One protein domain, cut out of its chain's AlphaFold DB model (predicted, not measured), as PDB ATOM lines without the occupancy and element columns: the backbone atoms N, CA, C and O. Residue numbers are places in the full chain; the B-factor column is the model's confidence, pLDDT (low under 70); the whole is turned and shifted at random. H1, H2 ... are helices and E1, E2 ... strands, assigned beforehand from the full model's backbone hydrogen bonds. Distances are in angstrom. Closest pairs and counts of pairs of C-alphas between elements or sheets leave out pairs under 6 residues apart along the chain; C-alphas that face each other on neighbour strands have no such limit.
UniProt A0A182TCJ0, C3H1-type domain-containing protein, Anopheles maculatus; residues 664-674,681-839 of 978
ATOM      1  N   VAL A 664      49.978  36.172 -63.102       86.50
ATOM      2  CA  VAL A 664      49.852  37.295 -64.051       86.50
ATOM      3  C   VAL A 664      48.716  37.060 -65.054       86.50
ATOM      4  O   VAL A 664      48.000  38.000 -65.400       86.50
ATOM      5  N   ARG A 665      48.531  35.816 -65.514       84.00
ATOM      6  CA  ARG A 665      47.487  35.426 -66.474       84.00
ATOM      7  C   ARG A 665      46.081  35.491 -65.874       84.00
ATOM      8  O   ARG A 665      45.154  35.907 -66.563       84.00
ATOM      9  N   TYR A 666      45.934  35.112 -64.604       87.62
ATOM     10  CA  TYR A 666      44.661  35.115 -63.876       87.62
ATOM     11  C   TYR A 666      44.724  36.106 -62.699       87.62
ATOM     12  O   TYR A 666      44.952  35.706 -61.543       87.62
ATOM     13  N   PRO A 667      44.569  37.416 -62.982       81.88
ATOM     14  CA  PRO A 667      44.701  38.464 -61.981       81.88
ATOM     15  C   PRO A 667      43.643  38.336 -60.881       81.88
ATOM     16  O   PRO A 667      42.629  37.654 -61.024       81.88
ATOM     17  N   LEU A 668      43.892  39.014 -59.764       77.88
ATOM     18  CA  LEU A 668      42.933  39.138 -58.669       77.88
ATOM     19  C   LEU A 668      41.588  39.700 -59.170       77.88
ATOM     20  O   LEU A 668      41.596  40.726 -59.862       77.88
ATOM     21  N   PRO A 669      40.440  39.112 -58.782       75.19
ATOM     22  CA  PRO A 669      39.147  39.735 -59.017       75.19
ATOM     23  C   PRO A 669      39.035  40.994 -58.146       75.19
ATOM     24  O   PRO A 669      38.864  40.918 -56.929       75.19
ATOM     25  N   LYS A 670      39.172  42.166 -58.772       68.50
ATOM     26  CA  LYS A 670      38.991  43.478 -58.137       68.50
ATOM     27  C   LYS A 670      37.575  43.971 -58.433       68.50
ATOM     28  O   LYS A 670      37.031  43.671 -59.490       68.50
ATOM     29  N   ALA A 671      37.008  44.804 -57.565       61.88
ATOM     30  CA  ALA A 671      35.712  45.462 -57.782       61.88
ATOM     31  C   ALA A 671      35.541  46.096 -59.183       61.88
ATOM     32  O   ALA A 671      34.455  46.069 -59.754       61.88
ATOM     33  N   SER A 672      36.623  46.653 -59.736       57.66
ATOM     34  CA  SER A 672      36.668  47.292 -61.056       57.66
ATOM     35  C   SER A 672      36.866  46.330 -62.234       57.66
ATOM     36  O   SER A 672      36.538  46.695 -63.358       57.66
ATOM     37  N   THR A 673      37.401  45.125 -62.008       63.78
ATOM     38  CA  THR A 673      37.680  44.128 -63.061       63.78
ATOM     39  C   THR A 673      36.711  42.948 -63.040       63.78
ATOM     40  O   THR A 673      36.593  42.226 -64.028       63.78
ATOM     41  N   PHE A 674      35.999  42.746 -61.931       66.44
ATOM     42  CA  PHE A 674      35.038  41.673 -61.762       66.44
ATOM     43  C   PHE A 674      33.754  41.958 -62.551       66.44
ATOM     44  O   PHE A 674      32.938  42.822 -62.202       66.44
ATOM     45  N   ILE A 681      24.030  34.490 -63.531       70.31
ATOM     46  CA  ILE A 681      22.988  34.616 -62.501       70.31
ATOM     47  C   ILE A 681      21.697  33.890 -62.910       70.31
ATOM     48  O   ILE A 681      21.111  33.172 -62.098       70.31
ATOM     49  N   THR A 682      21.222  34.089 -64.143       66.94
ATOM     50  CA  THR A 682      19.875  33.665 -64.567       66.94
ATOM     51  C   THR A 682      19.824  32.230 -65.084       66.94
ATOM     52  O   THR A 682      18.853  31.513 -64.820       66.94
ATOM     53  N   GLU A 683      20.855  31.764 -65.793       71.56
ATOM     54  CA  GLU A 683      20.872  30.412 -66.345       71.56
ATOM     55  C   GLU A 683      21.032  29.393 -65.212       71.56
ATOM     56  O   GLU A 683      21.986  29.441 -64.442       71.56
ATOM     57  N   LYS A 684      20.156  28.392 -65.112       72.69
ATOM     58  CA  LYS A 684      20.272  27.355 -64.062       72.69
ATOM     59  C   LYS A 684      21.115  26.143 -64.469       72.69
ATOM     60  O   LYS A 684      21.431  25.314 -63.622       72.69
ATOM     61  N   LYS A 685      21.456  26.013 -65.755       79.19
ATOM     62  CA  LYS A 685      22.151  24.849 -66.328       79.19
ATOM     63  C   LYS A 685      23.498  25.259 -66.922       79.19
ATOM     64  O   LYS A 685      23.610  26.291 -67.584       79.19
ATOM     65  N   LEU A 686      24.512  24.423 -66.713       83.81
ATOM     66  CA  LEU A 686      25.766  24.498 -67.459       83.81
ATOM     67  C   LEU A 686      25.578  23.817 -68.822       83.81
ATOM     68  O   LEU A 686      24.882  22.809 -68.928       83.81
ATOM     69  N   THR A 687      26.190  24.378 -69.858       79.19
ATOM     70  CA  THR A 687      26.146  23.906 -71.248       79.19
ATOM     71  C   THR A 687      27.536  24.021 -71.867       79.19
ATOM     72  O   THR A 687      28.361  24.805 -71.399       79.19
ATOM     73  N   ARG A 688      27.795  23.299 -72.967       74.44
ATOM     74  CA  ARG A 688      29.077  23.367 -73.698       74.44
ATOM     75  C   ARG A 688      29.474  24.810 -74.068       74.44
ATOM     76  O   ARG A 688      30.650  25.146 -74.014       74.44
ATOM     77  N   ASN A 689      28.490  25.667 -74.359       66.19
ATOM     78  CA  ASN A 689      28.705  27.044 -74.814       66.19
ATOM     79  C   ASN A 689      28.888  28.053 -73.664       66.19
ATOM     80  O   ASN A 689      29.568  29.060 -73.845       66.19
ATOM     81  N   ASN A 690      28.298  27.808 -72.483       75.69
ATOM     82  CA  ASN A 690      28.429  28.710 -71.329       75.69
ATOM     83  C   ASN A 690      29.532  28.295 -70.337       75.69
ATOM     84  O   ASN A 690      30.033  29.159 -69.617       75.69
ATOM     85  N   TYR A 691      29.929  27.012 -70.317       83.38
ATOM     86  CA  TYR A 691      30.715  26.415 -69.231       83.38
ATOM     87  C   TYR A 691      32.005  27.171 -68.934       83.38
ATOM     88  O   TYR A 691      32.223  27.530 -67.785       83.38
ATOM     89  N   ARG A 692      32.836  27.440 -69.952       81.25
ATOM     90  CA  ARG A 692      34.136  28.110 -69.780       81.25
ATOM     91  C   ARG A 692      33.961  29.419 -69.012       81.25
ATOM     92  O   ARG A 692      34.295  29.491 -67.833       81.25
ATOM     93  N   ASN A 693      33.358  30.418 -69.653       77.19
ATOM     94  CA  ASN A 693      33.220  31.766 -69.099       77.19
ATOM     95  C   ASN A 693      32.490  31.750 -67.751       77.19
ATOM     96  O   ASN A 693      32.946  32.378 -66.800       77.19
ATOM     97  N   ARG A 694      31.415  30.961 -67.636       83.38
ATOM     98  CA  ARG A 694      30.639  30.878 -66.402       83.38
ATOM     99  C   ARG A 694      31.433  30.287 -65.238       83.38
ATOM    100  O   ARG A 694      31.293  30.770 -64.120       83.38
ATOM    101  N   ILE A 695      32.258  29.264 -65.463       88.62
ATOM    102  CA  ILE A 695      33.095  28.717 -64.392       88.62
ATOM    103  C   ILE A 695      34.248  29.681 -64.062       88.62
ATOM    104  O   ILE A 695      34.563  29.804 -62.885       88.62
ATOM    105  N   HIS A 696      34.809  30.444 -65.014       86.88
ATOM    106  CA  HIS A 696      35.727  31.545 -64.661       86.88
ATOM    107  C   HIS A 696      35.039  32.587 -63.753       86.88
ATOM    108  O   HIS A 696      35.584  32.924 -62.706       86.88
ATOM    109  N   GLU A 697      33.829  33.044 -64.096       84.44
ATOM    110  CA  GLU A 697      33.055  33.984 -63.268       84.44
ATOM    111  C   GLU A 697      32.760  33.407 -61.868       84.44
ATOM    112  O   GLU A 697      32.996  34.074 -60.860       84.44
ATOM    113  N   LEU A 698      32.319  32.145 -61.781       87.25
ATOM    114  CA  LEU A 698      32.033  31.470 -60.507       87.25
ATOM    115  C   LEU A 698      33.290  31.202 -59.663       87.25
ATOM    116  O   LEU A 698      33.216  31.281 -58.439       87.25
ATOM    117  N   LEU A 699      34.438  30.917 -60.282       89.81
ATOM    118  CA  LEU A 699      35.713  30.768 -59.574       89.81
ATOM    119  C   LEU A 699      36.173  32.086 -58.948       89.81
ATOM    120  O   LEU A 699      36.634  32.074 -57.810       89.81
ATOM    121  N   TYR A 700      35.988  33.217 -59.634       86.31
ATOM    122  CA  TYR A 700      36.264  34.530 -59.051       86.31
ATOM    123  C   TYR A 700      35.309  34.861 -57.891       86.31
ATOM    124  O   TYR A 700      35.765  35.371 -56.869       86.31
ATOM    125  N   VAL A 701      34.017  34.519 -57.997       83.81
ATOM    126  CA  VAL A 701      33.056  34.644 -56.878       83.81
ATOM    127  C   VAL A 701      33.488  33.797 -55.678       83.81
ATOM    128  O   VAL A 701      33.485  34.286 -54.550       83.81
ATOM    129  N   GLU A 702      33.904  32.549 -55.905       87.00
ATOM    130  CA  GLU A 702      34.419  31.666 -54.854       87.00
ATOM    131  C   GLU A 702      35.734  32.197 -54.251       87.00
ATOM    132  O   GLU A 702      35.904  32.117 -53.038       87.00
ATOM    133  N   GLU A 703      36.643  32.784 -55.041       86.50
ATOM    134  CA  GLU A 703      37.873  33.413 -54.528       86.50
ATOM    135  C   GLU A 703      37.546  34.596 -53.592       86.50
ATOM    136  O   GLU A 703      38.112  34.697 -52.499       86.50
ATOM    137  N   ILE A 704      36.588  35.453 -53.976       82.12
ATOM    138  CA  ILE A 704      36.111  36.581 -53.156       82.12
ATOM    139  C   ILE A 704      35.455  36.076 -51.864       82.12
ATOM    140  O   ILE A 704      35.842  36.495 -50.773       82.12
ATOM    141  N   ALA A 705      34.505  35.141 -51.960       83.00
ATOM    142  CA  ALA A 705      33.803  34.591 -50.798       83.00
ATOM    143  C   ALA A 705      34.762  33.872 -49.833       83.00
ATOM    144  O   ALA A 705      34.630  33.968 -48.609       83.00
ATOM    145  N   ARG A 706      35.777  33.180 -50.368       84.00
ATOM    146  CA  ARG A 706      36.829  32.543 -49.573       84.00
ATOM    147  C   ARG A 706      37.694  33.575 -48.854       84.00
ATOM    148  O   ARG A 706      38.005  33.376 -47.679       84.00
ATOM    149  N   TYR A 707      38.054  34.668 -49.530       82.88
ATOM    150  CA  TYR A 707      38.777  35.784 -48.923       82.88
ATOM    151  C   TYR A 707      37.964  36.438 -47.796       82.88
ATOM    152  O   TYR A 707      38.499  36.618 -46.707       82.88
ATOM    153  N   GLU A 708      36.672  36.712 -47.995       81.06
ATOM    154  CA  GLU A 708      35.805  37.311 -46.969       81.06
ATOM    155  C   GLU A 708      35.733  36.444 -45.696       81.06
ATOM    156  O   GLU A 708      35.852  36.945 -44.576       81.06
ATOM    157  N   GLN A 709      35.624  35.119 -45.847       81.75
ATOM    158  CA  GLN A 709      35.664  34.195 -44.709       81.75
ATOM    159  C   GLN A 709      37.009  34.219 -43.968       81.75
ATOM    160  O   GLN A 709      37.021  34.082 -42.746       81.75
ATOM    161  N   ILE A 710      38.129  34.385 -44.683       83.75
ATOM    162  CA  ILE A 710      39.477  34.500 -44.102       83.75
ATOM    163  C   ILE A 710      39.654  35.854 -43.400       83.75
ATOM    164  O   ILE A 710      40.204  35.904 -42.299       83.75
ATOM    165  N   ALA A 711      39.135  36.938 -43.983       82.00
ATOM    166  CA  ALA A 711      39.289  38.300 -43.477       82.00
ATOM    167  C   ALA A 711      38.699  38.493 -42.068       82.00
ATOM    168  O   ALA A 711      39.223  39.279 -41.281       82.00
ATOM    169  N   ARG A 712      37.687  37.697 -41.693       80.94
ATOM    170  CA  ARG A 712      37.113  37.634 -40.331       80.94
ATOM    171  C   ARG A 712      38.108  37.184 -39.245       80.94
ATOM    172  O   ARG A 712      37.782  37.259 -38.061       80.94
ATOM    173  N   TYR A 713      39.292  36.708 -39.632       79.25
ATOM    174  CA  TYR A 713      40.397  36.342 -38.741       79.25
ATOM    175  C   TYR A 713      41.603  37.286 -38.851       79.25
ATOM    176  O   TYR A 713      42.614  37.044 -38.192       79.25
ATOM    177  N   ASN A 714      41.513  38.361 -39.641       84.88
ATOM    178  CA  ASN A 714      42.486  39.450 -39.593       84.88
ATOM    179  C   ASN A 714      42.460  40.077 -38.193       84.88
ATOM    180  O   ASN A 714      41.394  40.260 -37.603       84.88
ATOM    181  N   LEU A 715      43.633  40.366 -37.632       86.12
ATOM    182  CA  LEU A 715      43.754  40.768 -36.231       86.12
ATOM    183  C   LEU A 715      45.031  41.565 -35.965       86.12
ATOM    184  O   LEU A 715      46.047  41.372 -36.629       86.12
ATOM    185  N   THR A 716      44.993  42.421 -34.947       89.81
ATOM    186  CA  THR A 716      46.181  43.079 -34.390       89.81
ATOM    187  C   THR A 716      46.712  42.246 -33.225       89.81
ATOM    188  O   THR A 716      45.978  41.983 -32.271       89.81
ATOM    189  N   THR A 717      47.979  41.831 -33.261       89.94
ATOM    190  CA  THR A 717      48.589  41.021 -32.189       89.94
ATOM    191  C   THR A 717      50.076  41.298 -32.006       89.94
ATOM    192  O   THR A 717      50.719  41.958 -32.822       89.94
ATOM    193  N   ARG A 718      50.630  40.795 -30.902       92.19
ATOM    194  CA  ARG A 718      52.063  40.818 -30.614       92.19
ATOM    195  C   ARG A 718      52.712  39.574 -31.209       92.19
ATOM    196  O   ARG A 718      52.378  38.451 -30.831       92.19
ATOM    197  N   LEU A 719      53.639  39.792 -32.133       93.62
ATOM    198  CA  LEU A 719      54.532  38.779 -32.677       93.62
ATOM    199  C   LEU A 719      55.789  38.718 -31.807       93.62
ATOM    200  O   LEU A 719      56.415  39.752 -31.578       93.62
ATOM    201  N   SER A 720      56.178  37.531 -31.342       94.31
ATOM    202  CA  SER A 720      57.484  37.342 -30.695       94.31
ATOM    203  C   SER A 720      58.525  37.040 -31.773       94.31
ATOM    204  O   SER A 720      58.409  36.035 -32.474       94.31
ATOM    205  N   ILE A 721      59.507  37.921 -31.940       95.38
ATOM    206  CA  ILE A 721      60.531  37.821 -32.985       95.38
ATOM    207  C   ILE A 721      61.713  37.002 -32.462       95.38
ATOM    208  O   ILE A 721      62.277  37.333 -31.424       95.38
ATOM    209  N   VAL A 722      62.104  35.946 -33.179       92.88
ATOM    210  CA  VAL A 722      63.173  35.015 -32.778       92.88
ATOM    211  C   VAL A 722      64.068  34.639 -33.961       92.88
ATOM    212  O   VAL A 722      63.632  34.601 -35.112       92.88
ATOM    213  N   THR A 723      65.330  34.323 -33.683       89.81
ATOM    214  CA  THR A 723      66.293  33.777 -34.660       89.81
ATOM    215  C   THR A 723      66.123  32.276 -34.882       89.81
ATOM    216  O   THR A 723      66.454  31.759 -35.946       89.81
ATOM    217  N   ASN A 724      65.597  31.546 -33.899       87.12
ATOM    218  CA  ASN A 724      65.394  30.105 -33.985       87.12
ATOM    219  C   ASN A 724      64.213  29.641 -33.129       87.12
ATOM    220  O   ASN A 724      63.847  30.278 -32.145       87.12
ATOM    221  N   TYR A 725      63.642  28.494 -33.485       85.50
ATOM    222  CA  TYR A 725      62.617  27.817 -32.691       85.50
ATOM    223  C   TYR A 725      62.729  26.301 -32.838       85.50
ATOM    224  O   TYR A 725      63.400  25.786 -33.733       85.50
ATOM    225  N   LEU A 726      62.080  25.583 -31.922       80.25
ATOM    226  CA  LEU A 726      62.125  24.129 -31.842       80.25
ATOM    227  C   LEU A 726      60.705  23.566 -31.896       80.25
ATOM    228  O   LEU A 726      59.884  23.799 -31.009       80.25
ATOM    229  N   LEU A 727      60.425  22.804 -32.950       71.88
ATOM    230  CA  LEU A 727      59.189  22.050 -33.106       71.88
ATOM    231  C   LEU A 727      59.304  20.757 -32.309       71.88
ATOM    232  O   LEU A 727      60.127  19.899 -32.623       71.88
ATOM    233  N   THR A 728      58.453  20.608 -31.296       62.44
ATOM    234  CA  THR A 728      58.246  19.326 -30.614       62.44
ATOM    235  C   THR A 728      57.031  18.648 -31.254       62.44
ATOM    236  O   THR A 728      55.920  19.172 -31.110       62.44
ATOM    237  N   PRO A 729      57.182  17.530 -31.992       55.53
ATOM    238  CA  PRO A 729      56.047  16.888 -32.644       55.53
ATOM    239  C   PRO A 729      55.045  16.365 -31.615       55.53
ATOM    240  O   PRO A 729      55.418  15.768 -30.605       55.53
ATOM    241  N   SER A 730      53.750  16.512 -31.897       47.94
ATOM    242  CA  SER A 730      52.688  15.898 -31.090       47.94
ATOM    243  C   SER A 730      52.581  14.388 -31.368       47.94
ATOM    244  O   SER A 730      51.576  13.938 -31.907       47.94
ATOM    245  N   GLY A 731      53.616  13.612 -31.018       48.03
ATOM    246  CA  GLY A 731      53.589  12.140 -31.063       48.03
ATOM    247  C   GLY A 731      54.788  11.422 -31.701       48.03
ATOM    248  O   GLY A 731      54.744  10.200 -31.807       48.03
ATOM    249  N   MET A 732      55.854  12.118 -32.116       44.97
ATOM    250  CA  MET A 732      57.089  11.495 -32.634       44.97
ATOM    251  C   MET A 732      58.333  12.085 -31.961       44.97
ATOM    252  O   MET A 732      58.394  13.281 -31.695       44.97
ATOM    253  N   ALA A 733      59.326  11.237 -31.682       40.62
ATOM    254  CA  ALA A 733      60.434  11.515 -30.759       40.62
ATOM    255  C   ALA A 733      61.592  12.373 -31.324       40.62
ATOM    256  O   ALA A 733      62.676  12.396 -30.747       40.62
ATOM    257  N   THR A 734      61.395  13.066 -32.448       52.62
ATOM    258  CA  THR A 734      62.431  13.872 -33.115       52.62
ATOM    259  C   THR A 734      62.049  15.348 -33.115       52.62
ATOM    260  O   THR A 734      61.240  15.781 -33.936       52.62
ATOM    261  N   SER A 735      62.633  16.127 -32.207       58.12
ATOM    262  CA  SER A 735      62.474  17.585 -32.204       58.12
ATOM    263  C   SER A 735      63.247  18.225 -33.357       58.12
ATOM    264  O   SER A 735      64.454  18.023 -33.477       58.12
ATOM    265  N   THR A 736      62.575  19.042 -34.168       70.19
ATOM    266  CA  THR A 736      63.201  19.757 -35.290       70.19
ATOM    267  C   THR A 736      63.495  21.195 -34.877       70.19
ATOM    268  O   THR A 736      62.571  21.983 -34.672       70.19
ATOM    269  N   ALA A 737      64.773  21.551 -34.762       72.94
ATOM    270  CA  ALA A 737      65.200  22.938 -34.586       72.94
ATOM    271  C   ALA A 737      65.357  23.623 -35.955       72.94
ATOM    272  O   ALA A 737      66.021  23.085 -36.841       72.94
ATOM    273  N   LYS A 738      64.762  24.809 -36.123       80.19
ATOM    274  CA  LYS A 738      64.921  25.663 -37.309       80.19
ATOM    275  C   LYS A 738      65.623  26.964 -36.921       80.19
ATOM    276  O   LYS A 738      65.284  27.571 -35.906       80.19
ATOM    277  N   TYR A 739      66.573  27.387 -37.752       82.50
ATOM    278  CA  TYR A 739      67.395  28.588 -37.574       82.50
ATOM    279  C   TYR A 739      67.203  29.528 -38.766       82.50
ATOM    280  O   TYR A 739      67.128  29.071 -39.911       82.50
ATOM    281  N   SER A 740      67.107  30.831 -38.511       79.69
ATOM    282  CA  SER A 740      67.043  31.846 -39.556       79.69
ATOM    283  C   SER A 740      68.447  32.152 -40.085       79.69
ATOM    284  O   SER A 740      69.448  31.995 -39.387       79.69
ATOM    285  N   HIS A 741      68.527  32.540 -41.356       77.56
ATOM    286  CA  HIS A 741      69.785  32.767 -42.064       77.56
ATOM    287  C   HIS A 741      69.706  34.089 -42.842       77.56
ATOM    288  O   HIS A 741      68.619  34.604 -43.092       77.56
ATOM    289  N   SER A 742      70.851  34.649 -43.239       80.19
ATOM    290  CA  SER A 742      70.922  35.772 -44.196       80.19
ATOM    291  C   SER A 742      70.081  37.016 -43.839       80.19
ATOM    292  O   SER A 742      69.551  37.684 -44.724       80.19
ATOM    293  N   GLY A 743      69.952  37.337 -42.545       81.75
ATOM    294  CA  GLY A 743      69.185  38.495 -42.057       81.75
ATOM    295  C   GLY A 743      67.667  38.282 -41.968       81.75
ATOM    296  O   GLY A 743      66.946  39.205 -41.601       81.75
ATOM    297  N   GLU A 744      67.174  37.084 -42.283       90.44
ATOM    298  CA  GLU A 744      65.792  36.680 -42.020       90.44
ATOM    299  C   GLU A 744      65.571  36.452 -40.516       90.44
ATOM    300  O   GLU A 744      66.502  36.112 -39.780       90.44
ATOM    301  N   LEU A 745      64.323  36.577 -40.061       92.31
ATOM    302  CA  LEU A 745      63.897  36.241 -38.698       92.31
ATOM    303  C   LEU A 745      62.593  35.441 -38.743       92.31
ATOM    304  O   LEU A 745      61.871  35.455 -39.743       92.31
ATOM    305  N   PHE A 746      62.271  34.762 -37.646       93.25
ATOM    306  CA  PHE A 746      60.957  34.162 -37.454       93.25
ATOM    307  C   PHE A 746      60.093  35.042 -36.555       93.25
ATOM    308  O   PHE A 746      60.569  35.610 -35.574       93.25
ATOM    309  N   ALA A 747      58.806  35.122 -36.872       93.25
ATOM    310  CA  ALA A 747      57.805  35.782 -36.053       93.25
ATOM    311  C   ALA A 747      56.791  34.745 -35.557       93.25
ATOM    312  O   ALA A 747      56.068  34.123 -36.337       93.25
ATOM    313  N   LEU A 748      56.751  34.549 -34.241       91.75
ATOM    314  CA  LEU A 748      55.820  33.647 -33.579       91.75
ATOM    315  C   LEU A 748      54.510  34.380 -33.289       91.75
ATOM    316  O   LEU A 748      54.457  35.272 -32.438       91.75
ATOM    317  N   MET A 749      53.443  33.974 -33.971       89.38
ATOM    318  CA  MET A 749      52.096  34.491 -33.759       89.38
ATOM    319  C   MET A 749      51.306  33.549 -32.849       89.38
ATOM    320  O   MET A 749      51.029  32.409 -33.222       89.38
ATOM    321  N   LYS A 750      50.898  34.028 -31.669       83.94
ATOM    322  CA  LYS A 750      49.966  33.307 -30.789       83.94
ATOM    323  C   LYS A 750      48.529  33.554 -31.241       83.94
ATOM    324  O   LYS A 750      48.122  34.702 -31.411       83.94
ATOM    325  N   LEU A 751      47.758  32.483 -31.401       72.94
ATOM    326  CA  LEU A 751      46.338  32.552 -31.728       72.94
ATOM    327  C   LEU A 751      45.534  32.588 -30.424       72.94
ATOM    328  O   LEU A 751      45.675  31.712 -29.575       72.94
ATOM    329  N   GLY A 752      44.688  33.607 -30.251       62.66
ATOM    330  CA  GLY A 752      43.900  33.814 -29.023       62.66
ATOM    331  C   GLY A 752      42.740  32.825 -28.813       62.66
ATOM    332  O   GLY A 752      41.990  32.960 -27.851       62.66
ATOM    333  N   LYS A 753      42.570  31.864 -29.725       64.00
ATOM    334  CA  LYS A 753      41.618  30.747 -29.675       64.00
ATOM    335  C   LYS A 753      42.303  29.510 -30.260       64.00
ATOM    336  O   LYS A 753      43.212  29.653 -31.079       64.00
ATOM    337  N   ASP A 754      41.826  28.323 -29.896       57.38
ATOM    338  CA  ASP A 754      42.286  27.055 -30.471       57.38
ATOM    339  C   ASP A 754      41.844  26.953 -31.941       57.38
ATOM    340  O   ASP A 754      40.741  26.509 -32.267       57.38
ATOM    341  N   VAL A 755      42.706  27.401 -32.851       61.72
ATOM    342  CA  VAL A 755      42.517  27.287 -34.300       61.72
ATOM    343  C   VAL A 755      43.020  25.907 -34.722       61.72
ATOM    344  O   VAL A 755      44.098  25.767 -35.288       61.72
ATOM    345  N   SER A 756      42.256  24.862 -34.394       63.44
ATOM    346  CA  SER A 756      42.580  23.480 -34.766       63.44
ATOM    347  C   SER A 756      41.982  23.086 -36.118       63.44
ATOM    348  O   SER A 756      40.999  23.677 -36.578       63.44
ATOM    349  N   GLU A 757      42.512  22.021 -36.724       62.88
ATOM    350  CA  GLU A 757      41.944  21.379 -37.920       62.88
ATOM    351  C   GLU A 757      40.512  20.841 -37.716       62.88
ATOM    352  O   GLU A 757      39.830  20.519 -38.689       62.88
ATOM    353  N   ASP A 758      40.011  20.760 -36.482       60.31
ATOM    354  CA  ASP A 758      38.620  20.386 -36.199       60.31
ATOM    355  C   ASP A 758      37.645  21.558 -36.384       60.31
ATOM    356  O   ASP A 758      36.455  21.348 -36.623       60.31
ATOM    357  N   THR A 759      38.146  22.796 -36.338       70.81
ATOM    358  CA  THR A 759      37.346  24.006 -36.556       70.81
ATOM    359  C   THR A 759      37.284  24.375 -38.041       70.81
ATOM    360  O   THR A 759      38.260  24.240 -38.782       70.81
ATOM    361  N   SER A 760      36.143  24.903 -38.498       66.94
ATOM    362  CA  SER A 760      36.012  25.458 -39.855       66.94
ATOM    363  C   SER A 760      37.008  26.600 -40.096       66.94
ATOM    364  O   SER A 760      37.659  26.631 -41.137       66.94
ATOM    365  N   ALA A 761      37.177  27.469 -39.093       66.31
ATOM    366  CA  ALA A 761      38.183  28.526 -39.025       66.31
ATOM    367  C   ALA A 761      39.610  28.006 -39.268       66.31
ATOM    368  O   ALA A 761      40.326  28.497 -40.139       66.31
ATOM    369  N   GLY A 762      40.012  26.978 -38.518       72.50
ATOM    370  CA  GLY A 762      41.351  26.411 -38.590       72.50
ATOM    371  C   GLY A 762      41.620  25.686 -39.890       72.50
ATOM    372  O   GLY A 762      42.671  25.912 -40.469       72.50
ATOM    373  N   ARG A 763      40.667  24.934 -40.451       73.31
ATOM    374  CA  ARG A 763      40.836  24.393 -41.815       73.31
ATOM    375  C   ARG A 763      41.054  25.499 -42.844       73.31
ATOM    376  O   ARG A 763      41.897  25.348 -43.721       73.31
ATOM    377  N   LEU A 764      40.315  26.603 -42.734       74.69
ATOM    378  CA  LEU A 764      40.403  27.725 -43.664       74.69
ATOM    379  C   LEU A 764      41.800  28.367 -43.647       74.69
ATOM    380  O   LEU A 764      42.408  28.545 -44.697       74.69
ATOM    381  N   ILE A 765      42.331  28.662 -42.458       76.12
ATOM    382  CA  ILE A 765      43.641  29.305 -42.294       76.12
ATOM    383  C   ILE A 765      44.781  28.299 -42.501       76.12
ATOM    384  O   ILE A 765      45.691  28.533 -43.296       76.12
ATOM    385  N   LEU A 766      44.743  27.160 -41.805       74.00
ATOM    386  CA  LEU A 766      45.845  26.198 -41.764       74.00
ATOM    387  C   LEU A 766      46.024  25.429 -43.075       74.00
ATOM    388  O   LEU A 766      47.162  25.083 -43.386       74.00
ATOM    389  N   ASN A 767      44.972  25.203 -43.870       73.44
ATOM    390  CA  ASN A 767      45.116  24.486 -45.144       73.44
ATOM    391  C   ASN A 767      45.187  25.425 -46.352       73.44
ATOM    392  O   ASN A 767      45.916  25.121 -47.295       73.44
ATOM    393  N   ASN A 768      44.481  26.564 -46.330       78.38
ATOM    394  CA  ASN A 768      44.340  27.400 -47.527       78.38
ATOM    395  C   ASN A 768      45.217  28.662 -47.521       78.38
ATOM    396  O   ASN A 768      45.328  29.288 -48.570       78.38
ATOM    397  N   CYS A 769      45.855  29.042 -46.405       84.75
ATOM    398  CA  CYS A 769      46.819  30.150 -46.384       84.75
ATOM    399  C   CYS A 769      48.269  29.631 -46.449       84.75
ATOM    400  O   CYS A 769      48.666  28.746 -45.679       84.75
ATOM    401  N   GLN A 770      49.062  30.207 -47.362       85.00
ATOM    402  CA  GLN A 770      50.518  29.995 -47.455       85.00
ATOM    403  C   GLN A 770      51.324  31.185 -46.910       85.00
ATOM    404  O   GLN A 770      52.453  30.997 -46.465       85.00
ATOM    405  N   ALA A 771      50.746  32.387 -46.900       90.31
ATOM    406  CA  ALA A 771      51.393  33.606 -46.432       90.31
ATOM    407  C   ALA A 771      50.417  34.481 -45.636       90.31
ATOM    408  O   ALA A 771      49.193  34.313 -45.690       90.31
ATOM    409  N   VAL A 772      50.978  35.431 -44.899       92.12
ATOM    410  CA  VAL A 772      50.256  36.541 -44.282       92.12
ATOM    411  C   VAL A 772      50.946  37.843 -44.654       92.12
ATOM    412  O   VAL A 772      52.160  37.892 -44.845       92.12
ATOM    413  N   TYR A 773      50.173  38.913 -44.727       93.56
ATOM    414  CA  TYR A 773      50.703  40.260 -44.775       93.56
ATOM    415  C   TYR A 773      50.796  40.819 -43.354       93.56
ATOM    416  O   TYR A 773      49.868  40.662 -42.555       93.56
ATOM    417  N   ILE A 774      51.917  41.474 -43.059       94.00
ATOM    418  CA  ILE A 774      52.215  42.113 -41.778       94.00
ATOM    419  C   ILE A 774      52.531  43.598 -41.987       94.00
ATOM    420  O   ILE A 774      53.202  43.979 -42.949       94.00
ATOM    421  N   ALA A 775      52.046  44.443 -41.081       93.31
ATOM    422  CA  ALA A 775      52.323  45.877 -41.063       93.31
ATOM    423  C   ALA A 775      52.372  46.388 -39.617       93.31
ATOM    424  O   ALA A 775      51.689  45.849 -38.742       93.31
ATOM    425  N   ALA A 776      53.146  47.446 -39.360       90.81
ATOM    426  CA  ALA A 776      53.234  48.050 -38.033       90.81
ATOM    427  C   ALA A 776      51.855  48.548 -37.573       90.81
ATOM    428  O   ALA A 776      51.196  49.331 -38.263       90.81
ATOM    429  N   ALA A 777      51.393  48.073 -36.415       85.94
ATOM    430  CA  ALA A 777      50.097  48.471 -35.885       85.94
ATOM    431  C   ALA A 777      50.120  49.941 -35.439       85.94
ATOM    432  O   ALA A 777      51.065  50.382 -34.786       85.94
ATOM    433  N   ARG A 778      49.031  50.673 -35.712       71.12
ATOM    434  CA  ARG A 778      48.845  52.092 -35.330       71.12
ATOM    435  C   ARG A 778      49.849  53.077 -35.952       71.12
ATOM    436  O   ARG A 778      50.016  54.180 -35.438       71.12
ATOM    437  N   GLU A 779      50.494  52.705 -37.053       70.44
ATOM    438  CA  GLU A 779      51.339  53.611 -37.831       70.44
ATOM    439  C   GLU A 779      50.485  54.722 -38.473       70.44
ATOM    440  O   GLU A 779      49.557  54.451 -39.237       70.44
ATOM    441  N   THR A 780      50.770  55.984 -38.144       67.69
ATOM    442  CA  THR A 780      50.100  57.146 -38.745       67.69
ATOM    443  C   THR A 780      50.699  57.427 -40.116       67.69
ATOM    444  O   THR A 780      51.781  58.006 -40.213       67.69
ATOM    445  N   ILE A 781      49.996  57.016 -41.169       74.94
ATOM    446  CA  ILE A 781      50.441  57.178 -42.557       74.94
ATOM    447  C   ILE A 781      50.448  58.679 -42.924       74.94
ATOM    448  O   ILE A 781      49.415  59.338 -42.759       74.94
ATOM    449  N   PRO A 782      51.571  59.241 -43.417       75.81
ATOM    450  CA  PRO A 782      51.618  60.612 -43.921       75.81
ATOM    451  C   PRO A 782      50.636  60.841 -45.077       75.81
ATOM    452  O   PRO A 782      50.397  59.953 -45.896       75.81
ATOM    453  N   ALA A 783      50.076  62.049 -45.178       70.19
ATOM    454  CA  ALA A 783      49.097  62.373 -46.213       70.19
ATOM    455  C   ALA A 783      49.699  62.234 -47.629       70.19
ATOM    456  O   ALA A 783      50.516  63.052 -48.044       70.19
ATOM    457  N   GLY A 784      49.263  61.206 -48.364       73.75
ATOM    458  CA  GLY A 784      49.729  60.887 -49.721       73.75
ATOM    459  C   GLY A 784      50.669  59.680 -49.819       73.75
ATOM    460  O   GLY A 784      50.900  59.204 -50.928       73.75
ATOM    461  N   GLU A 785      51.167  59.144 -48.701       82.44
ATOM    462  CA  GLU A 785      51.908  57.876 -48.693       82.44
ATOM    463  C   GLU A 785      50.961  56.667 -48.601       82.44
ATOM    464  O   GLU A 785      49.826  56.768 -48.130       82.44
ATOM    465  N   LYS A 786      51.428  55.502 -49.066       85.56
ATOM    466  CA  LYS A 786      50.718  54.221 -48.924       85.56
ATOM    467  C   LYS A 786      51.202  53.479 -47.685       85.56
ATOM    468  O   LYS A 786      52.353  53.628 -47.276       85.56
ATOM    469  N   ARG A 787      50.352  52.619 -47.117       87.75
ATOM    470  CA  ARG A 787      50.765  51.754 -46.004       87.75
ATOM    471  C   ARG A 787      51.845  50.780 -46.471       87.75
ATOM    472  O   ARG A 787      51.632  50.078 -47.456       87.75
ATOM    473  N   LYS A 788      52.961  50.684 -45.750       91.44
ATOM    474  CA  LYS A 788      53.992  49.671 -46.017       91.44
ATOM    475  C   LYS A 788      53.537  48.330 -45.457       91.44
ATOM    476  O   LYS A 788      53.280  48.200 -44.261       91.44
ATOM    477  N   VAL A 789      53.418  47.348 -46.339       93.75
ATOM    478  CA  VAL A 789      52.897  46.015 -46.041       93.75
ATOM    479  C   VAL A 789      53.922  44.992 -46.507       93.75
ATOM    480  O   VAL A 789      54.380  45.038 -47.644       93.75
ATOM    481  N   TYR A 790      54.292  44.059 -45.638       94.25
ATOM    482  CA  TYR A 790      55.315  43.060 -45.930       94.25
ATOM    483  C   TYR A 790      54.710  41.663 -45.928       94.25
ATOM    484  O   TYR A 790      53.937  41.317 -45.038       94.25
ATOM    485  N   GLU A 791      55.081  40.842 -46.903       93.81
ATOM    486  CA  GLU A 791      54.701  39.436 -46.921       93.81
ATOM    487  C   GLU A 791      55.612  38.606 -46.001       93.81
ATOM    488  O   GLU A 791      56.843  38.705 -46.038       93.81
ATOM    489  N   ALA A 792      54.988  37.758 -45.183       93.25
ATOM    490  CA  ALA A 792      55.639  36.749 -44.362       93.25
ATOM    491  C   ALA A 792      55.037  35.370 -44.672       93.25
ATOM    492  O   ALA A 792      53.821  35.172 -44.613       93.25
ATOM    493  N   VAL A 793      55.890  34.401 -45.001       90.88
ATOM    494  CA  VAL A 793      55.463  33.041 -45.367       90.88
ATOM    495  C   VAL A 793      55.132  32.247 -44.106       90.88
ATOM    496  O   VAL A 793      55.830  32.352 -43.100       90.88
ATOM    497  N   ILE A 794      54.078  31.434 -44.142       88.62
ATOM    498  CA  ILE A 794      53.758  30.520 -43.044       88.62
ATOM    499  C   ILE A 794      54.654  29.282 -43.166       88.62
ATOM    500  O   ILE A 794      54.434  28.438 -44.032       88.62
ATOM    501  N   GLU A 795      55.649  29.184 -42.287       84.62
ATOM    502  CA  GLU A 795      56.669  28.128 -42.291       84.62
ATOM    503  C   GLU A 795      56.169  26.862 -41.580       84.62
ATOM    504  O   GLU A 795      56.238  25.771 -42.142       84.62
ATOM    505  N   ASP A 796      55.606  27.004 -40.373       80.62
ATOM    506  CA  ASP A 796      55.059  25.892 -39.588       80.62
ATOM    507  C   ASP A 796      53.802  26.287 -38.803       80.62
ATOM    508  O   ASP A 796      53.548  27.455 -38.488       80.62
ATOM    509  N   LYS A 797      53.011  25.269 -38.456       78.62
ATOM    510  CA  LYS A 797      51.701  25.388 -37.808       78.62
ATOM    511  C   LYS A 797      51.685  24.526 -36.540       78.62
ATOM    512  O   LYS A 797      51.824  23.309 -36.607       78.62
ATOM    513  N   GLY A 798      51.554  25.164 -35.378       72.06
ATOM    514  CA  GLY A 798      51.319  24.514 -34.087       72.06
ATOM    515  C   GLY A 798      49.847  24.599 -33.675       72.06
ATOM    516  O   GLY A 798      49.049  25.251 -34.339       72.06
ATOM    517  N   LYS A 799      49.478  23.981 -32.542       68.94
ATOM    518  CA  LYS A 799      48.074  23.938 -32.071       68.94
ATOM    519  C   LYS A 799      47.454  25.330 -31.867       68.94
ATOM    520  O   LYS A 799      46.344  25.581 -32.318       68.94
ATOM    521  N   ASN A 800      48.200  26.230 -31.218       74.69
ATOM    522  CA  ASN A 800      47.741  27.574 -30.836       74.69
ATOM    523  C   ASN A 800      48.704  28.672 -31.330       74.69
ATOM    524  O   ASN A 800      48.683  29.801 -30.838       74.69
ATOM    525  N   MET A 801      49.620  28.332 -32.242       81.88
ATOM    526  CA  MET A 801      50.695  29.219 -32.685       81.88
ATOM    527  C   MET A 801      51.036  28.979 -34.153       81.88
ATOM    528  O   MET A 801      51.056  27.834 -34.601       81.88
ATOM    529  N   ILE A 802      51.354  30.048 -34.878       86.56
ATOM    530  CA  ILE A 802      51.846  29.996 -36.258       86.56
ATOM    531  C   ILE A 802      53.259  30.574 -36.290       86.56
ATOM    532  O   ILE A 802      53.510  31.637 -35.716       86.56
ATOM    533  N   TYR A 803      54.169  29.872 -36.962       89.19
ATOM    534  CA  TYR A 803      55.537  30.314 -37.192       89.19
ATOM    535  C   TYR A 803      55.611  30.964 -38.571       89.19
ATOM    536  O   TYR A 803      55.408  30.308 -39.596       89.19
ATOM    537  N   LEU A 804      55.870  32.268 -38.590       91.81
ATOM    538  CA  LEU A 804      56.004  33.057 -39.806       91.81
ATOM    539  C   LEU A 804      57.485  33.269 -40.114       91.81
ATOM    540  O   LEU A 804      58.259  33.615 -39.222       91.81
ATOM    541  N   LYS A 805      57.881  33.103 -41.374       92.00
ATOM    542  CA  LYS A 805      59.210  33.448 -41.875       92.00
ATOM    543  C   LYS A 805      59.180  34.866 -42.444       92.00
ATOM    544  O   LYS A 805      58.375  35.165 -43.324       92.00
ATOM    545  N   VAL A 806      60.054  35.734 -41.939       93.38
ATOM    546  CA  VAL A 806      60.111  37.161 -42.282       93.38
ATOM    547  C   VAL A 806      61.401  37.447 -43.051       93.38
ATOM    548  O   VAL A 806      62.496  37.131 -42.583       93.38
ATOM    549  N   SER A 807      61.271  38.030 -44.246       92.31
ATOM    550  CA  SER A 807      62.404  38.322 -45.135       92.31
ATOM    551  C   SER A 807      63.321  39.401 -44.555       92.31
ATOM    552  O   SER A 807      62.871  40.281 -43.822       92.31
ATOM    553  N   ALA A 808      64.602  39.410 -44.940       90.81
ATOM    554  CA  ALA A 808      65.554  40.436 -44.492       90.81
ATOM    555  C   ALA A 808      65.101  41.874 -44.838       90.81
ATOM    556  O   ALA A 808      65.338  42.814 -44.074       90.81
ATOM    557  N   LYS A 809      64.374  42.044 -45.956       91.75
ATOM    558  CA  LYS A 809      63.759  43.321 -46.352       91.75
ATOM    559  C   LYS A 809      62.660  43.751 -45.375       91.75
ATOM    560  O   LYS A 809      62.624  44.915 -44.993       91.75
ATOM    561  N   ALA A 810      61.812  42.820 -44.937       92.25
ATOM    562  CA  ALA A 810      60.766  43.077 -43.949       92.25
ATOM    563  C   ALA A 810      61.328  43.301 -42.535       92.25
ATOM    564  O   ALA A 810      60.893  44.222 -41.850       92.25
ATOM    565  N   VAL A 811      62.351  42.538 -42.128       92.75
ATOM    566  CA  VAL A 811      63.101  42.760 -40.876       92.75
ATOM    567  C   VAL A 811      63.662  44.182 -40.826       92.75
ATOM    568  O   VAL A 811      63.423  44.900 -39.858       92.75
ATOM    569  N   THR A 812      64.340  44.617 -41.892       92.50
ATOM    570  CA  THR A 812      64.892  45.978 -41.985       92.50
ATOM    571  C   THR A 812      63.788  47.037 -42.033       92.50
ATOM    572  O   THR A 812      63.851  48.025 -41.306       92.50
ATOM    573  N   GLY A 813      62.756  46.829 -42.858       89.44
ATOM    574  CA  GLY A 813      61.689  47.803 -43.096       89.44
ATOM    575  C   GLY A 813      60.734  48.022 -41.920       89.44
ATOM    576  O   GLY A 813      60.210  49.122 -41.771       89.44
ATOM    577  N   LEU A 814      60.538  47.011 -41.067       91.19
ATOM    578  CA  LEU A 814      59.746  47.093 -39.831       91.19
ATOM    579  C   LEU A 814      60.612  47.302 -38.572       91.19
ATOM    580  O   LEU A 814      60.080  47.356 -37.464       91.19
ATOM    581  N   GLY A 815      61.940  47.401 -38.715       91.19
ATOM    582  CA  GLY A 815      62.872  47.603 -37.600       91.19
ATOM    583  C   GLY A 815      62.921  46.448 -36.591       91.19
ATOM    584  O   GLY A 815      63.193  46.680 -35.409       91.19
ATOM    585  N   LEU A 816      62.636  45.218 -37.031       93.12
ATOM    586  CA  LEU A 816      62.532  44.047 -36.158       93.12
ATOM    587  C   LEU A 816      63.899  43.661 -35.578       93.12
ATOM    588  O   LEU A 816      64.917  43.681 -36.269       93.12
ATOM    589  N   LYS A 817      63.910  43.250 -34.307       92.12
ATOM    590  CA  LYS A 817      65.107  42.770 -33.604       92.12
ATOM    591  C   LYS A 817      64.852  41.387 -32.995       92.12
ATOM    592  O   LYS A 817      63.723  41.137 -32.565       92.12
ATOM    593  N   PRO A 818      65.866  40.504 -32.923       91.44
ATOM    594  CA  PRO A 818      65.777  39.263 -32.158       91.44
ATOM    595  C   PRO A 818      65.306  39.502 -30.722       91.44
ATOM    596  O   PRO A 818      65.634  40.529 -30.130       91.44
ATOM    597  N   ASP A 819      64.549  38.548 -30.188       91.62
ATOM    598  CA  ASP A 819      64.080  38.500 -28.800       91.62
ATOM    599  C   ASP A 819      63.245  39.724 -28.376       91.62
ATOM    600  O   ASP A 819      63.226  40.126 -27.212       91.62
ATOM    601  N   THR A 820      62.510  40.314 -29.328       94.12
ATOM    602  CA  THR A 820      61.576  41.428 -29.085       94.12
ATOM    603  C   THR A 820      60.129  41.069 -29.411       94.12
ATOM    604  O   THR A 820      59.848  40.155 -30.189       94.12
ATOM    605  N   GLU A 821      59.185  41.805 -28.821       94.06
ATOM    606  CA  GLU A 821      57.785  41.779 -29.243       94.06
ATOM    607  C   GLU A 821      57.487  42.925 -30.211       94.06
ATOM    608  O   GLU A 821      57.765  44.089 -29.916       94.06
ATOM    609  N   PHE A 822      56.836  42.605 -31.325       93.81
ATOM    610  CA  PHE A 822      56.387  43.569 -32.324       93.81
ATOM    611  C   PHE A 822      54.857  43.557 -32.425       93.81
ATOM    612  O   PHE A 822      54.254  42.501 -32.617       93.81
ATOM    613  N   LEU A 823      54.211  44.718 -32.284       94.38
ATOM    614  CA  LEU A 823      52.758  44.842 -32.438       94.38
ATOM    615  C   LEU A 823      52.421  45.032 -33.924       94.38
ATOM    616  O   LEU A 823      52.682  46.090 -34.493       94.38
ATOM    617  N   SER A 824      51.829  44.007 -34.531       92.81
ATOM    618  CA  SER A 824      51.516  43.958 -35.959       92.81
ATOM    619  C   SER A 824      50.016  43.868 -36.190       92.81
ATOM    620  O   SER A 824      49.326  43.119 -35.497       92.81
ATOM    621  N   ASP A 825      49.538  44.547 -37.228       92.25
ATOM    622  CA  ASP A 825      48.308  44.141 -37.903       92.25
ATOM    623  C   ASP A 825      48.640  42.951 -38.815       92.25
ATOM    624  O   ASP A 825      49.703  42.935 -39.445       92.25
ATOM    625  N   ILE A 826      47.760  41.948 -38.852       90.75
ATOM    626  CA  ILE A 826      47.919  40.706 -39.618       90.75
ATOM    627  C   ILE A 826      46.737  40.549 -40.572       90.75
ATOM    628  O   ILE A 826      45.583  40.550 -40.133       90.75
ATOM    629  N   GLN A 827      47.028  40.337 -41.857       90.88
ATOM    630  CA  GLN A 827      46.038  39.979 -42.871       90.88
ATOM    631  C   GLN A 827      46.411  38.648 -43.537       90.88
ATOM    632  O   GLN A 827      47.452  38.538 -44.186       90.88
ATOM    633  N   PHE A 828      45.574  37.624 -43.383       89.75
ATOM    634  CA  PHE A 828      45.831  36.297 -43.952       89.75
ATOM    635  C   PHE A 828      45.596  36.286 -45.470       89.75
ATOM    636  O   PHE A 828      44.567  36.776 -45.934       89.75
ATOM    637  N   GLN A 829      46.518  35.699 -46.247       88.50
ATOM    638  CA  GLN A 829      46.376  35.605 -47.703       88.50
ATOM    639  C   GLN A 829      46.004  34.181 -48.156       88.50
ATOM    640  O   GLN A 829      46.728  33.226 -47.843       88.50
ATOM    641  N   PRO A 830      44.905  34.007 -48.923       87.25
ATOM    642  CA  PRO A 830      44.559  32.722 -49.516       87.25
ATOM    643  C   PRO A 830      45.570  32.313 -50.590       87.25
ATOM    644  O   PRO A 830      46.067  33.137 -51.359       87.25
ATOM    645  N   ASN A 831      45.815  31.011 -50.701       85.38
ATOM    646  CA  ASN A 831      46.567  30.420 -51.797       85.38
ATOM    647  C   ASN A 831      45.791  30.553 -53.118       85.38
ATOM    648  O   ASN A 831      44.977  29.695 -53.463       85.38
ATOM    649  N   ARG A 832      46.080  31.615 -53.874       87.69
ATOM    650  CA  ARG A 832      45.507  31.848 -55.208       87.69
ATOM    651  C   ARG A 832      45.921  30.812 -56.245       87.69
ATOM    652  O   ARG A 832      45.195  30.609 -57.211       87.69
ATOM    653  N   LEU A 833      47.077  30.172 -56.070       87.94
ATOM    654  CA  LEU A 833      47.712  29.385 -57.126       87.94
ATOM    655  C   LEU A 833      46.791  28.268 -57.638       87.94
ATOM    656  O   LEU A 833      46.634  28.107 -58.841       87.94
ATOM    657  N   THR A 834      46.082  27.598 -56.729       88.25
ATOM    658  CA  THR A 834      45.099  26.554 -57.054       88.25
ATOM    659  C   THR A 834      43.900  27.082 -57.855       88.25
ATOM    660  O   THR A 834      43.412  26.394 -58.746       88.25
ATOM    661  N   TYR A 835      43.460  28.320 -57.612       90.50
ATOM    662  CA  TYR A 835      42.420  28.967 -58.423       90.50
ATOM    663  C   TYR A 835      42.939  29.288 -59.833       90.50
ATOM    664  O   TYR A 835      42.261  29.002 -60.818       90.50
ATOM    665  N   CYS A 836      44.167  29.804 -59.950       92.06
ATOM    666  CA  CYS A 836      44.825  30.045 -61.238       92.06
ATOM    667  C   CYS A 836      45.046  28.739 -62.030       92.06
ATOM    668  O   CYS A 836      44.847  28.716 -63.244       92.06
ATOM    669  N   GLU A 837      45.397  27.638 -61.359       91.62
ATOM    670  CA  GLU A 837      45.479  26.296 -61.952       91.62
ATOM    671  C   GLU A 837      44.113  25.807 -62.455       91.62
ATOM    672  O   GLU A 837      44.035  25.253 -63.551       91.62
ATOM    673  N   TRP A 838      43.025  26.042 -61.711       93.44
ATOM    674  CA  TRP A 838      41.668  25.701 -62.151       93.44
ATOM    675  C   TRP A 838      41.219  26.530 -63.357       93.44
ATOM    676  O   TRP A 838      40.706  25.955 -64.318       93.44
ATOM    677  N   HIS A 839      41.472  27.842 -63.365       90.56
ATOM    678  CA  HIS A 839      41.251  28.681 -64.546       90.56
ATOM    679  C   HIS A 839      42.045  28.161 -65.758       90.56
ATOM    680  O   HIS A 839      41.474  27.994 -66.833       90.56
TER     681      HIS A 839
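AT A GLANCE: This is residues 664 to 674 and 681 to 839 of the 978 residues of the protein "C3H1-type domain-containing protein" of Anopheles maculatus (UniProt A0A182TCJ0). A closed barrel of six strands, E1, E4, E7, E6, E5 and E8, all antiparallel, makes the body, and the long helix H1 runs away from its outside with the short H4 beside it. At the end of the barrel far from H1 the small hairpin E2 and E3 makes an arm; H2 and H3 pack on the barrel's outside, and residues 780 to 786, between E5 and E6, stick out. The printed part has 170 residues, with four named helices and eight named strands in the order H1 E1 E2 E3 E4 H2 E5 E6 E7 H3 E8 H4, a mixed class. It is only just loose, close to compact, with a radius of gyration of the C-alphas of 19.1 A and spans of 58 by 52 by 29 A.

HOW THE PARTS SIT: Round the barrel, E1 (residues 715 to 722) pairs with E4 (745 to 750), N 748 to O 720 at 2.8 A. E4 pairs with E7 (801 to 806), N 747 to O 804 at 2.8 A. E7 and E6 (787 to 797) form a hairpin, N 805 to O 793 at 2.8 A. E6 and E5 (769 to 776) form another, N 774 to O 790 at 2.8 A; E5, E6 and E7 are a meander, each strand the antiparallel neighbour of the one before. E8 (820 to 830) pairs with E5, N 773 to O 827 at 2.8 A, and with E1, N 719 to O 822 at 2.8 A. E6 bends by 51 degrees at residue 794, E8 by 68 degrees at residue 823. H1 (691 to 711) is on the barrel, outside it and over E8; the C-alphas of Tyr 707 and Pro 830, their closest, are 6.6 A apart. H2 (760 to 768) is outside too, over E5, and stands up from the sheet at 45 degrees. H1, with residue 710 alone, and H2 only just touch, with 3 pairs of C-alphas within 8 A, the closest Ile 710 and Leu 764 at 6.9 A. H3 (808 to 813) is on the barrel, outside it, its C-alpha of Ala 810 5.8 A from that of Tyr 790 in E6, their closest. H4 (833 to 839) is not on the barrel; it touches H1, residues 696 to 703 alone, at a shallow tilt of 25 degrees, opposite ways, closest C-alphas His 696 and His 839, 6.2 A. E2 (724 to 727) and E3 (736 to 739) form a hairpin, N 727 to O 736 at 2.9 A. In the four helices every O i to N i+4 pair is within hydrogen-bond range.

IN THESE COORDINATES: H1 is 29.6 A long from C-alpha 691 at (30.715, 26.415, -69.231). E8 spans 28.0 A, E6 27.6 A. H4 ends at C-alpha 839 (41.251, 28.681, -64.546).

THE WHOLE: The C-alphas farthest apart, of Asn 689 and Asp 819, are 59.2 A apart. Residues 675 to 680 are not printed; C-alphas 674 and 681 are 14.0 A apart across the cut. No link between named elements is long. Mean pLDDT of the printed part is 81.4; 26 residues are under 70, among them 728 to 735 and 752 to 758.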